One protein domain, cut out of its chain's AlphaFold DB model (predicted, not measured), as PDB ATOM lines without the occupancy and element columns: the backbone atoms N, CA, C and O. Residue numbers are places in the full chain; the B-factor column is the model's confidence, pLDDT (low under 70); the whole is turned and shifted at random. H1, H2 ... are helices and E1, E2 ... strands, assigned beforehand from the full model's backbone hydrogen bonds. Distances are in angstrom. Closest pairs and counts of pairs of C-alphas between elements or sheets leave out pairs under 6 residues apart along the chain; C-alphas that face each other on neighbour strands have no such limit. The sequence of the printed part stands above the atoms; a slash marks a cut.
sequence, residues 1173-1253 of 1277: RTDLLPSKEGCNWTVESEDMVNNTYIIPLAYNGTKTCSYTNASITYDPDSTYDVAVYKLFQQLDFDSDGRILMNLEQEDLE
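This is residues 1173 to 1253 of the 1277 residues of an uncharacterized protein of Candidatus Woesearchaeota archaeon (UniProt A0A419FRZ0). One four-stranded sheet has a single helix, H1, over one face, running along the strands, and a last stretch without named elements goes from the end of H1 past the ends of E3 and E1 to the side of E2. The strands form two hairpins, E1 with E2 and E3 with E4, set side by side through E1 and E3. The printed part has 81 residues with four named strands and one named helix, in the order E1, E2, E3, E4, H1; the sheet runs E2, E1, E3, E4 and is mixed. The class is mixed, helices and strands, with under half of the residues in named elements. The whole is compact, with a radius of gyration of the C-alphas of 12.0 A and spans of 35 by 23 by 21 A.

Start at Arg 1173 and go on to C-alpha 1183 at (368.638, 470.086, 396.016), where E1 begins; it covers residues 1183 to 1188, 15.8 A long. E2, residues 1194 to 1199, is also 15.8 A long. E3 holds residues 1208 to 1212 and measures 12.7 A, and E4 holds residues 1215 to 1217 and measures 6.2 A. Find C-alpha 1223 at (368.934, 471.191, 385.162); from there H1, residues 1223 to 1235, runs 18.7 A to C-alpha 1235 at (386.382, 473.667, 391.438).

Look first at the inner strands E1 and E3, which are parallel at 18 degrees; N 1186 and O 1209 are 2.8 A apart, within hydrogen-bond range. The hairpin of E1 and E2 is antiparallel at 154 degrees, with N 1185 and O 1197 at 2.8 A. The hairpin of E3 and E4 is antiparallel at 140 degrees, with N 1210 and O 1217 at 2.9 A. The edge strands E2 and E4 are apart. H1 is on the sheet at a height over the sheet of 9.6 A, and helix and sheet make two layers, a helix on one face of a sheet. It lies over E1 and E3 and runs along the strands, at 11 degrees to E3 on the local plane. The closest C-alphas of E3 and H1 are those of Tyr 1211 and Phe 1232, 7.4 A apart; for E1 and H1 they are Cys 1183 and Asp 1225, 7.0 A apart. In H1, every O i to N i+4 pair is within hydrogen-bond range.

The two C-alphas farthest apart are those of Pro 1178 and Asp 1191, 35.7 A. The printed part has no cut and no long link between named elements. After H1, residues 1236 to 1253 hold no named element. The mean pLDDT of the printed part is 83.6; look at residues 1245 to 1253 for the values under 70.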
ATOM      1  N   ARG A1173     376.207 476.359 379.451       82.19
ATOM      2  CA  ARG A1173     374.835 475.883 379.641       82.19
ATOM      3  C   ARG A1173     374.750 474.362 379.593       82.19
ATOM      4  O   ARG A1173     375.343 473.723 378.726       82.19
ATOM      5  N   THR A1174     373.960 473.792 380.497       86.81
ATOM      6  CA  THR A1174     373.599 472.378 380.451       86.81
ATOM      7  C   THR A1174     372.882 472.054 379.148       86.81
ATOM      8  O   THR A1174     372.226 472.912 378.540       86.81
ATOM      9  N   ASP A1175     372.916 470.777 378.781       83.00
ATOM     10  CA  ASP A1175     371.989 470.242 377.795       83.00
ATOM     11  C   ASP A1175     370.532 470.495 378.226       83.00
ATOM     12  O   ASP A1175     370.238 470.878 379.365       83.00
ATOM     13  N   LEU A1176     369.601 470.319 377.289       81.81
ATOM     14  CA  LEU A1176     368.171 470.447 377.564       81.81
ATOM     15  C   LEU A1176     367.715 469.293 378.467       81.81
ATOM     16  O   LEU A1176     367.708 468.139 378.043       81.81
ATOM     17  N   LEU A1177     367.301 469.600 379.695       85.00
ATOM     18  CA  LEU A1177     366.945 468.611 380.717       85.00
ATOM     19  C   LEU A1177     365.461 468.713 381.130       85.00
ATOM     20  O   LEU A1177     364.883 469.807 381.093       85.00
ATOM     21  N   PRO A1178     364.803 467.582 381.461       80.88
ATOM     22  CA  PRO A1178     363.352 467.530 381.652       80.88
ATOM     23  C   PRO A1178     362.892 468.066 383.012       80.88
ATOM     24  O   PRO A1178     361.739 468.483 383.137       80.88
ATOM     25  N   SER A1179     363.770 468.071 384.022       84.75
ATOM     26  CA  SER A1179     363.478 468.551 385.373       84.75
ATOM     27  C   SER A1179     364.277 469.812 385.719       84.75
ATOM     28  O   SER A1179     365.327 470.103 385.148       84.75
ATOM     29  N   LYS A1180     363.757 470.586 386.674       84.38
ATOM     30  CA  LYS A1180     364.392 471.789 387.243       84.38
ATOM     31  C   LYS A1180     364.249 471.840 388.766       84.38
ATOM     32  O   LYS A1180     364.091 472.915 389.344       84.38
ATOM     33  N   GLU A1181     364.170 470.679 389.406       87.56
ATOM     34  CA  GLU A1181     364.068 470.597 390.863       87.56
ATOM     35  C   GLU A1181     365.422 470.910 391.514       87.56
ATOM     36  O   GLU A1181     366.453 470.479 391.013       87.56
ATOM     37  N   GLY A1182     365.416 471.683 392.602       86.75
ATOM     38  CA  GLY A1182     366.620 471.963 393.386       86.75
ATOM     39  C   GLY A1182     367.030 470.820 394.308       86.75
ATOM     40  O   GLY A1182     366.385 469.770 394.342       86.75
ATOM     41  N   CYS A1183     368.074 471.057 395.096       91.56
ATOM     42  CA  CYS A1183     368.638 470.086 396.016       91.56
ATOM     43  C   CYS A1183     369.356 470.745 397.207       91.56
ATOM     44  O   CYS A1183     369.884 471.853 397.087       91.56
ATOM     45  N   ASN A1184     369.415 470.036 398.338       91.75
ATOM     46  CA  ASN A1184     370.287 470.357 399.470       91.75
ATOM     47  C   ASN A1184     371.632 469.645 399.282       91.75
ATOM     48  O   ASN A1184     371.709 468.430 399.453       91.75
ATOM     49  N   TRP A1185     372.664 470.389 398.901       90.81
ATOM     50  CA  TRP A1185     373.998 469.892 398.581       90.81
ATOM     51  C   TRP A1185     374.898 469.843 399.809       90.81
ATOM     52  O   TRP A1185     375.186 470.893 400.367       90.81
ATOM     53  N   THR A1186     375.390 468.666 400.181       91.88
ATOM     54  CA  THR A1186     376.526 468.512 401.099       91.88
ATOM     55  C   THR A1186     377.820 468.534 400.294       91.88
ATOM     56  O   THR A1186     377.974 467.707 399.398       91.88
ATOM     57  N   VAL A1187     378.739 469.446 400.593       89.00
ATOM     58  CA  VAL A1187     380.004 469.583 399.861       89.00
ATOM     59  C   VAL A1187     381.177 469.569 400.829       89.00
ATOM     60  O   VAL A1187     381.107 470.224 401.872       89.00
ATOM     61  N   GLU A1188     382.219 468.824 400.471       88.75
ATOM     62  CA  GLU A1188     383.486 468.736 401.200       88.75
ATOM     63  C   GLU A1188     384.512 469.666 400.550       88.75
ATOM     64  O   GLU A1188     384.634 469.699 399.324       88.75
ATOM     65  N   SER A1189     385.230 470.425 401.366       81.12
ATOM     66  CA  SER A1189     386.344 471.278 400.951       81.12
ATOM     67  C   SER A1189     387.704 470.664 401.308       81.12
ATOM     68  O   SER A1189     387.783 469.722 402.097       81.12
ATOM     69  N   GLU A1190     388.783 471.200 400.735       77.56
ATOM     70  CA  GLU A1190     390.174 470.736 400.945       77.56
ATOM     71  C   GLU A1190     390.643 470.741 402.408       77.56
ATOM     72  O   GLU A1190     391.518 469.975 402.806       77.56
ATOM     73  N   ASP A1191     390.041 471.575 403.252       71.00
ATOM     74  CA  ASP A1191     390.297 471.606 404.695       71.00
ATOM     75  C   ASP A1191     389.562 470.493 405.471       71.00
ATOM     76  O   ASP A1191     389.556 470.486 406.705       71.00
ATOM     77  N   MET A1192     388.962 469.538 404.752       80.31
ATOM     78  CA  MET A1192     388.176 468.415 405.269       80.31
ATOM     79  C   MET A1192     386.907 468.850 406.024       80.31
ATOM     80  O   MET A1192     386.387 468.104 406.865       80.31
ATOM     81  N   VAL A1193     386.382 470.046 405.733       79.56
ATOM     82  CA  VAL A1193     385.125 470.554 406.298       79.56
ATOM     83  C   VAL A1193     383.948 470.234 405.372       79.56
ATOM     84  O   VAL A1193     384.018 470.369 404.157       79.56
ATOM     85  N   ASN A1194     382.822 469.819 405.965       85.31
ATOM     86  CA  ASN A1194     381.578 469.545 405.246       85.31
ATOM     87  C   ASN A1194     380.552 470.651 405.483       85.31
ATOM     88  O   ASN A1194     380.142 470.887 406.622       85.31
ATOM     89  N   ASN A1195     380.052 471.241 404.402       83.12
ATOM     90  CA  ASN A1195     379.053 472.305 404.426       83.12
ATOM     91  C   ASN A1195     377.799 471.907 403.639       83.12
ATOM     92  O   ASN A1195     377.862 471.087 402.727       83.12
ATOM     93  N   THR A1196     376.631 472.453 404.000       86.56
ATOM     94  CA  THR A1196     375.352 472.149 403.326       86.56
ATOM     95  C   THR A1196     374.733 473.401 402.705       86.56
ATOM     96  O   THR A1196     374.547 474.397 403.400       86.56
ATOM     97  N   TYR A1197     374.339 473.333 401.429       84.12
ATOM     98  CA  TYR A1197     373.777 474.454 400.664       84.12
ATOM     99  C   TYR A1197     372.433 474.120 400.033       84.12
ATOM    100  O   TYR A1197     372.253 473.067 399.425       84.12
ATOM    101  N   ILE A1198     371.498 475.065 400.086       86.31
ATOM    102  CA  ILE A1198     370.205 474.956 399.405       86.31
ATOM    103  C   ILE A1198     370.327 475.571 398.009       86.31
ATOM    104  O   ILE A1198     370.483 476.789 397.879       86.31
ATOM    105  N   ILE A1199     370.242 474.749 396.955       85.19
ATOM    106  CA  ILE A1199     370.448 475.207 395.575       85.19
ATOM    107  C   ILE A1199     369.280 474.790 394.662       85.19
ATOM    108  O   ILE A1199     369.031 473.601 394.490       85.19
ATOM    109  N   PRO A1200     368.575 475.740 394.012       83.12
ATOM    110  CA  PRO A1200     368.698 477.190 394.176       83.12
ATOM    111  C   PRO A1200     368.192 477.644 395.554       83.12
ATOM    112  O   PRO A1200     367.397 476.949 396.173       83.12
ATOM    113  N   LEU A1201     368.547 478.861 395.983       78.44
ATOM    114  CA  LEU A1201     368.149 479.433 397.286       78.44
ATOM    115  C   LEU A1201     366.635 479.402 397.578       78.44
ATOM    116  O   LEU A1201     366.223 479.445 398.730       78.44
ATOM    117  N   ALA A1202     365.795 479.353 396.541       80.81
ATOM    118  CA  ALA A1202     364.340 479.257 396.667       80.81
ATOM    119  C   ALA A1202     363.816 477.810 396.812       80.81
ATOM    120  O   ALA A1202     362.601 477.593 396.783       80.81
ATOM    121  N   TYR A1203     364.700 476.812 396.890       86.81
ATOM    122  CA  TYR A1203     364.329 475.411 397.035       86.81
ATOM    123  C   TYR A1203     363.829 475.127 398.456       86.81
ATOM    124  O   TYR A1203     364.531 475.350 399.432       86.81
ATOM    125  N   ASN A1204     362.609 474.599 398.556       86.50
ATOM    126  CA  ASN A1204     361.952 474.263 399.826       86.50
ATOM    127  C   ASN A1204     361.649 472.756 399.947       86.50
ATOM    128  O   ASN A1204     360.774 472.363 400.720       86.50
ATOM    129  N   GLY A1205     362.278 471.918 399.118       89.00
ATOM    130  CA  GLY A1205     362.060 470.471 399.135       89.00
ATOM    131  C   GLY A1205     363.027 469.731 400.064       89.00
ATOM    132  O   GLY A1205     363.787 470.338 400.815       89.00
ATOM    133  N   THR A1206     362.981 468.398 400.026       89.62
ATOM    134  CA  THR A1206     363.766 467.513 400.909       89.62
ATOM    135  C   THR A1206     364.828 466.693 400.173       89.62
ATOM    136  O   THR A1206     365.415 465.795 400.772       89.62
ATOM    137  N   LYS A1207     365.039 466.929 398.874       93.00
ATOM    138  CA  LYS A1207     366.043 466.225 398.069       93.00
ATOM    139  C   LYS A1207     367.442 466.604 398.556       93.00
ATOM    140  O   LYS A1207     367.715 467.784 398.767       93.00
ATOM    141  N   THR A1208     368.310 465.610 398.722       93.31
ATOM    142  CA  THR A1208     369.702 465.778 399.160       93.31
ATOM    143  C   THR A1208     370.664 465.329 398.068       93.31
ATOM    144  O   THR A1208     370.449 464.280 397.461       93.31
ATOM    145  N   CYS A1209     371.718 466.105 397.854       94.38
ATOM    146  CA  CYS A1209     372.784 465.869 396.887       94.38
ATOM    147  C   CYS A1209     374.122 465.961 397.619       94.38
ATOM    148  O   CYS A1209     374.201 466.586 398.676       94.38
ATOM    149  N   SER A1210     375.166 465.339 397.086       94.50
ATOM    150  CA  SER A1210     376.488 465.362 397.706       94.50
ATOM    151  C   SER A1210     377.593 465.536 396.675       94.50
ATOM    152  O   SER A1210     377.506 465.010 395.565       94.50
ATOM    153  N   TYR A1211     378.631 466.261 397.072       92.88
ATOM    154  CA  TYR A1211     379.910 466.368 396.388       92.88
ATOM    155  C   TYR A1211     381.009 466.297 397.454       92.88
ATOM    156  O   TYR A1211     381.437 467.309 397.995       92.88
ATOM    157  N   THR A1212     381.347 465.078 397.860       92.50
ATOM    158  CA  THR A1212     382.351 464.798 398.899       92.50
ATOM    159  C   THR A1212     383.235 463.654 398.424       92.50
ATOM    160  O   THR A1212     382.729 462.808 397.673       92.50
ATOM    161  N   ASN A1213     384.455 463.517 398.944       92.06
ATOM    162  CA  ASN A1213     385.370 462.423 398.593       92.06
ATOM    163  C   ASN A1213     384.696 461.045 398.795       92.06
ATOM    164  O   ASN A1213     384.783 460.140 397.966       92.06
ATOM    165  N   ALA A1214     383.878 460.909 399.845       90.12
ATOM    166  CA  ALA A1214     383.142 459.676 400.131       90.12
ATOM    167  C   ALA A1214     381.957 459.379 399.183       90.12
ATOM    168  O   ALA A1214     381.522 458.227 399.083       90.12
ATOM    169  N   SER A1215     381.357 460.394 398.553       90.50
ATOM    170  CA  SER A1215     380.107 460.249 397.796       90.50
ATOM    171  C   SER A1215     379.778 461.474 396.942       90.50
ATOM    172  O   SER A1215     379.515 462.562 397.459       90.50
ATOM    173  N   ILE A1216     379.644 461.256 395.633       93.50
ATOM    174  CA  ILE A1216     379.113 462.235 394.680       93.50
ATOM    175  C   ILE A1216     377.739 461.749 394.196       93.50
ATOM    176  O   ILE A1216     377.646 460.750 393.481       93.50
ATOM    177  N   THR A1217     376.665 462.437 394.593       94.75
ATOM    178  CA  THR A1217     375.274 462.054 394.290       94.75
ATOM    179  C   THR A1217     374.455 463.260 393.841       94.75
ATOM    180  O   THR A1217     374.336 464.239 394.573       94.75
ATOM    181  N   TYR A1218     373.838 463.179 392.661       93.94
ATOM    182  CA  TYR A1218     372.971 464.218 392.098       93.94
ATOM    183  C   TYR A1218     371.972 463.617 391.094       93.94
ATOM    184  O   TYR A1218     372.111 462.459 390.696       93.94
ATOM    185  N   ASP A1219     370.953 464.378 390.687       92.00
ATOM    186  CA  ASP A1219     369.978 463.937 389.682       92.00
ATOM    187  C   ASP A1219     370.389 464.380 388.266       92.00
ATOM    188  O   ASP A1219     370.351 465.578 387.968       92.00
ATOM    189  N   PRO A1220     370.745 463.445 387.369       89.81
ATOM    190  CA  PRO A1220     371.194 463.780 386.021       89.81
ATOM    191  C   PRO A1220     370.081 464.353 385.130       89.81
ATOM    192  O   PRO A1220     370.383 464.943 384.093       89.81
ATOM    193  N   ASP A1221     368.808 464.214 385.517       87.81
ATOM    194  CA  ASP A1221     367.665 464.762 384.783       87.81
ATOM    195  C   ASP A1221     367.279 466.178 385.260       87.81
ATOM    196  O   ASP A1221     366.428 466.832 384.637       87.81
ATOM    197  N   SER A1222     367.886 466.675 386.347       89.50
ATOM    198  CA  SER A1222     367.654 468.026 386.865       89.50
ATOM    199  C   SER A1222     368.661 469.035 386.323       89.50
ATOM    200  O   SER A1222     369.871 468.922 386.503       89.50
ATOM    201  N   THR A1223     368.132 470.100 385.724       88.75
ATOM    202  CA  THR A1223     368.934 471.191 385.162       88.75
ATOM    203  C   THR A1223     369.807 471.876 386.220       88.75
ATOM    204  O   THR A1223     370.968 472.180 385.951       88.75
ATOM    205  N   TYR A1224     369.274 472.089 387.430       89.75
ATOM    206  CA  TYR A1224     370.033 472.722 388.510       89.75
ATOM    207  C   TYR A1224     371.145 471.814 389.024       89.75
ATOM    208  O   TYR A1224     372.284 472.260 389.124       89.75
ATOM    209  N   ASP A1225     370.834 470.547 389.284       91.44
ATOM    210  CA  ASP A1225     371.794 469.595 389.836       91.44
ATOM    211  C   ASP A1225     372.976 469.385 388.885       91.44
ATOM    212  O   ASP A1225     374.121 469.423 389.321       91.44
ATOM    213  N   VAL A1226     372.719 469.254 387.577       91.12
ATOM    214  CA  VAL A1226     373.779 469.098 386.569       91.12
ATOM    215  C   VAL A1226     374.634 470.361 386.441       91.12
ATOM    216  O   VAL A1226     375.848 470.255 386.285       91.12
ATOM    217  N   ALA A1227     374.037 471.557 386.501       89.31
ATOM    218  CA  ALA A1227     374.795 472.808 386.432       89.31
ATOM    219  C   ALA A1227     375.711 472.993 387.655       89.31
ATOM    220  O   ALA A1227     376.855 473.417 387.503       89.31
ATOM    221  N   VAL A1228     375.219 472.640 388.845       89.81
ATOM    222  CA  VAL A1228     375.976 472.695 390.105       89.81
ATOM    223  C   VAL A1228     377.067 471.632 390.135       89.81
ATOM    224  O   VAL A1228     378.212 471.963 390.413       89.81
ATOM    225  N   TYR A1229     376.744 470.389 389.771       91.44
ATOM    226  CA  TYR A1229     377.721 469.307 389.654       91.44
ATOM    227  C   TYR A1229     378.873 469.690 388.721       91.44
ATOM    228  O   TYR A1229     380.030 469.547 389.095       91.44
ATOM    229  N   LYS A1230     378.569 470.235 387.534       89.31
ATOM    230  CA  LYS A1230     379.596 470.690 386.585       89.31
ATOM    231  C   LYS A1230     380.448 471.832 387.139       89.31
ATOM    232  O   LYS A1230     381.608 471.925 386.764       89.31
ATOM    233  N   LEU A1231     379.889 472.703 387.982       86.88
ATOM    234  CA  LEU A1231     380.647 473.781 388.615       86.88
ATOM    235  C   LEU A1231     381.556 473.229 389.716       86.88
ATOM    236  O   LEU A1231     382.730 473.565 389.742       86.88
ATOM    237  N   PHE A1232     381.052 472.351 390.585       88.62
ATOM    238  CA  PHE A1232     381.882 471.704 391.606       88.62
ATOM    239  C   PHE A1232     382.979 470.847 390.987       88.62
ATOM    240  O   PHE A1232     384.115 470.960 391.413       88.62
ATOM    241  N   GLN A1233     382.693 470.135 389.897       87.94
ATOM    242  CA  GLN A1233     383.709 469.432 389.112       87.94
ATOM    243  C   GLN A1233     384.775 470.367 388.516       87.94
ATOM    244  O   GLN A1233     385.887 469.931 388.259       87.94
ATOM    245  N   GLN A1234     384.459 471.638 388.249       83.06
ATOM    246  CA  GLN A1234     385.476 472.609 387.831       83.06
ATOM    247  C   GLN A1234     386.312 473.114 389.012       83.06
ATOM    248  O   GLN A1234     387.475 473.441 388.813       83.06
ATOM    249  N   LEU A1235     385.725 473.200 390.209       81.81
ATOM    250  CA  LEU A1235     386.382 473.667 391.438       81.81
ATOM    251  C   LEU A1235     387.148 472.560 392.186       81.81
ATOM    252  O   LEU A1235     387.934 472.873 393.076       81.81
ATOM    253  N   ASP A1236     386.903 471.306 391.822       84.56
ATOM    254  CA  ASP A1236     387.615 470.087 392.213       84.56
ATOM    255  C   ASP A1236     388.608 469.732 391.095       84.56
ATOM    256  O   ASP A1236     388.296 469.012 390.142       84.56
ATOM    257  N   PHE A1237     389.775 470.372 391.134       74.88
ATOM    258  CA  PHE A1237     390.727 470.348 390.024       74.88
ATOM    259  C   PHE A1237     391.516 469.034 389.942       74.88
ATOM    260  O   PHE A1237     391.926 468.658 388.844       74.88
ATOM    261  N   ASP A1238     391.724 468.338 391.058       75.06
ATOM    262  CA  ASP A1238     392.433 467.056 391.134       75.06
ATOM    263  C   ASP A1238     391.481 465.842 391.127       75.06
ATOM    264  O   ASP A1238     391.929 464.699 391.005       75.06
ATOM    265  N   SER A1239     390.167 466.092 391.117       82.31
ATOM    266  CA  SER A1239     389.109 465.078 391.063       82.31
ATOM    267  C   SER A1239     389.108 464.137 392.271       82.31
ATOM    268  O   SER A1239     388.718 462.968 392.138       82.31
ATOM    269  N   ASP A1240     389.527 464.625 393.439       84.25
ATOM    270  CA  ASP A1240     389.522 463.867 394.693       84.25
ATOM    271  C   ASP A1240     388.145 463.884 395.401       84.25
ATOM    272  O   ASP A1240     387.928 463.179 396.396       84.25
ATOM    273  N   GLY A1241     387.183 464.635 394.850       86.62
ATOM    274  CA  GLY A1241     385.832 464.791 395.382       86.62
ATOM    275  C   GLY A1241     385.694 465.907 396.417       86.62
ATOM    276  O   GLY A1241     384.633 466.002 397.045       86.62
ATOM    277  N   ARG A1242     386.720 466.742 396.592       86.81
ATOM    278  CA  ARG A1242     386.708 467.953 397.410       86.81
ATOM    279  C   ARG A1242     386.832 469.169 396.513       86.81
ATOM    280  O   ARG A1242     387.425 469.138 395.445       86.81
ATOM    281  N   ILE A1243     386.214 470.265 396.927       83.75
ATOM    282  CA  ILE A1243     386.375 471.532 396.219       83.75
ATOM    283  C   ILE A1243     387.422 472.387 396.919       83.75
ATOM    284  O   ILE A1243     387.500 472.431 398.147       83.75
ATOM    285  N   LEU A1244     388.164 473.159 396.134       71.56
ATOM    286  CA  LEU A1244     389.272 473.976 396.625       71.56
ATOM    287  C   LEU A1244     388.892 475.015 397.703       71.56
ATOM    288  O   LEU A1244     389.745 475.546 398.412       71.56
ATOM    289  N   MET A1245     387.614 475.376 397.798       69.00
ATOM    290  CA  MET A1245     387.160 476.549 398.537       69.00
ATOM    291  C   MET A1245     386.010 476.233 399.492       69.00
ATOM    292  O   MET A1245     385.041 475.573 399.120       69.00
ATOM    293  N   ASN A1246     386.095 476.774 400.708       62.81
ATOM    294  CA  ASN A1246     385.000 476.764 401.675       62.81
ATOM    295  C   ASN A1246     383.885 477.680 401.180       62.81
ATOM    296  O   ASN A1246     384.149 478.783 400.701       62.81
ATOM    297  N   LEU A1247     382.634 477.236 401.286       64.00
ATOM    298  CA  LEU A1247     381.485 478.045 400.896       64.00
ATOM    299  C   LEU A1247     380.566 478.247 402.108       64.00
ATOM    300  O   LEU A1247     380.378 477.362 402.938       64.00
ATOM    301  N   GLU A1248     379.930 479.412 402.185       59.12
ATOM    302  CA  GLU A1248     378.726 479.609 402.994       59.12
ATOM    303  C   GLU A1248     377.567 479.994 402.073       59.12
ATOM    304  O   GLU A1248     377.763 480.619 401.024       59.12
ATOM    305  N   GLN A1249     376.336 479.642 402.462       55.59
ATOM    306  CA  GLN A1249     375.130 479.836 401.642       55.59
ATOM    307  C   GLN A1249     374.868 481.312 401.266       55.59
ATOM    308  O   GLN A1249     374.198 481.587 400.269       55.59
ATOM    309  N   GLU A1250     375.400 482.259 402.039       56.94
ATOM    310  CA  GLU A1250     375.252 483.705 401.835       56.94
ATOM    311  C   GLU A1250     376.484 484.337 401.152       56.94
ATOM    312  O   GLU A1250     376.398 485.438 400.593       56.94
ATOM    313  N   ASP A1251     377.625 483.639 401.138       52.91
ATOM    314  CA  ASP A1251     378.938 484.220 400.830       52.91
ATOM    315  C   ASP A1251     379.550 483.758 399.518       52.91
ATOM    316  O   ASP A1251     380.221 484.555 398.856       52.91
ATOM    317  N   LEU A1252     379.160 482.571 399.062       55.75
ATOM    318  CA  LEU A1252     379.414 482.090 397.719       55.75
ATOM    319  C   LEU A1252     378.091 481.929 396.965       55.75
ATOM    320  O   LEU A1252     377.474 480.867 396.911       55.75
ATOM    321  N   GLU A1253     377.602 483.033 396.402       61.34
ATOM    322  CA  GLU A1253     376.324 483.034 395.691       61.34
ATOM    323  C   GLU A1253     376.497 482.365 394.319       61.34
ATOM    324  O   GLU A1253     376.870 483.016 393.338       61.34
TER     325      GLU A1253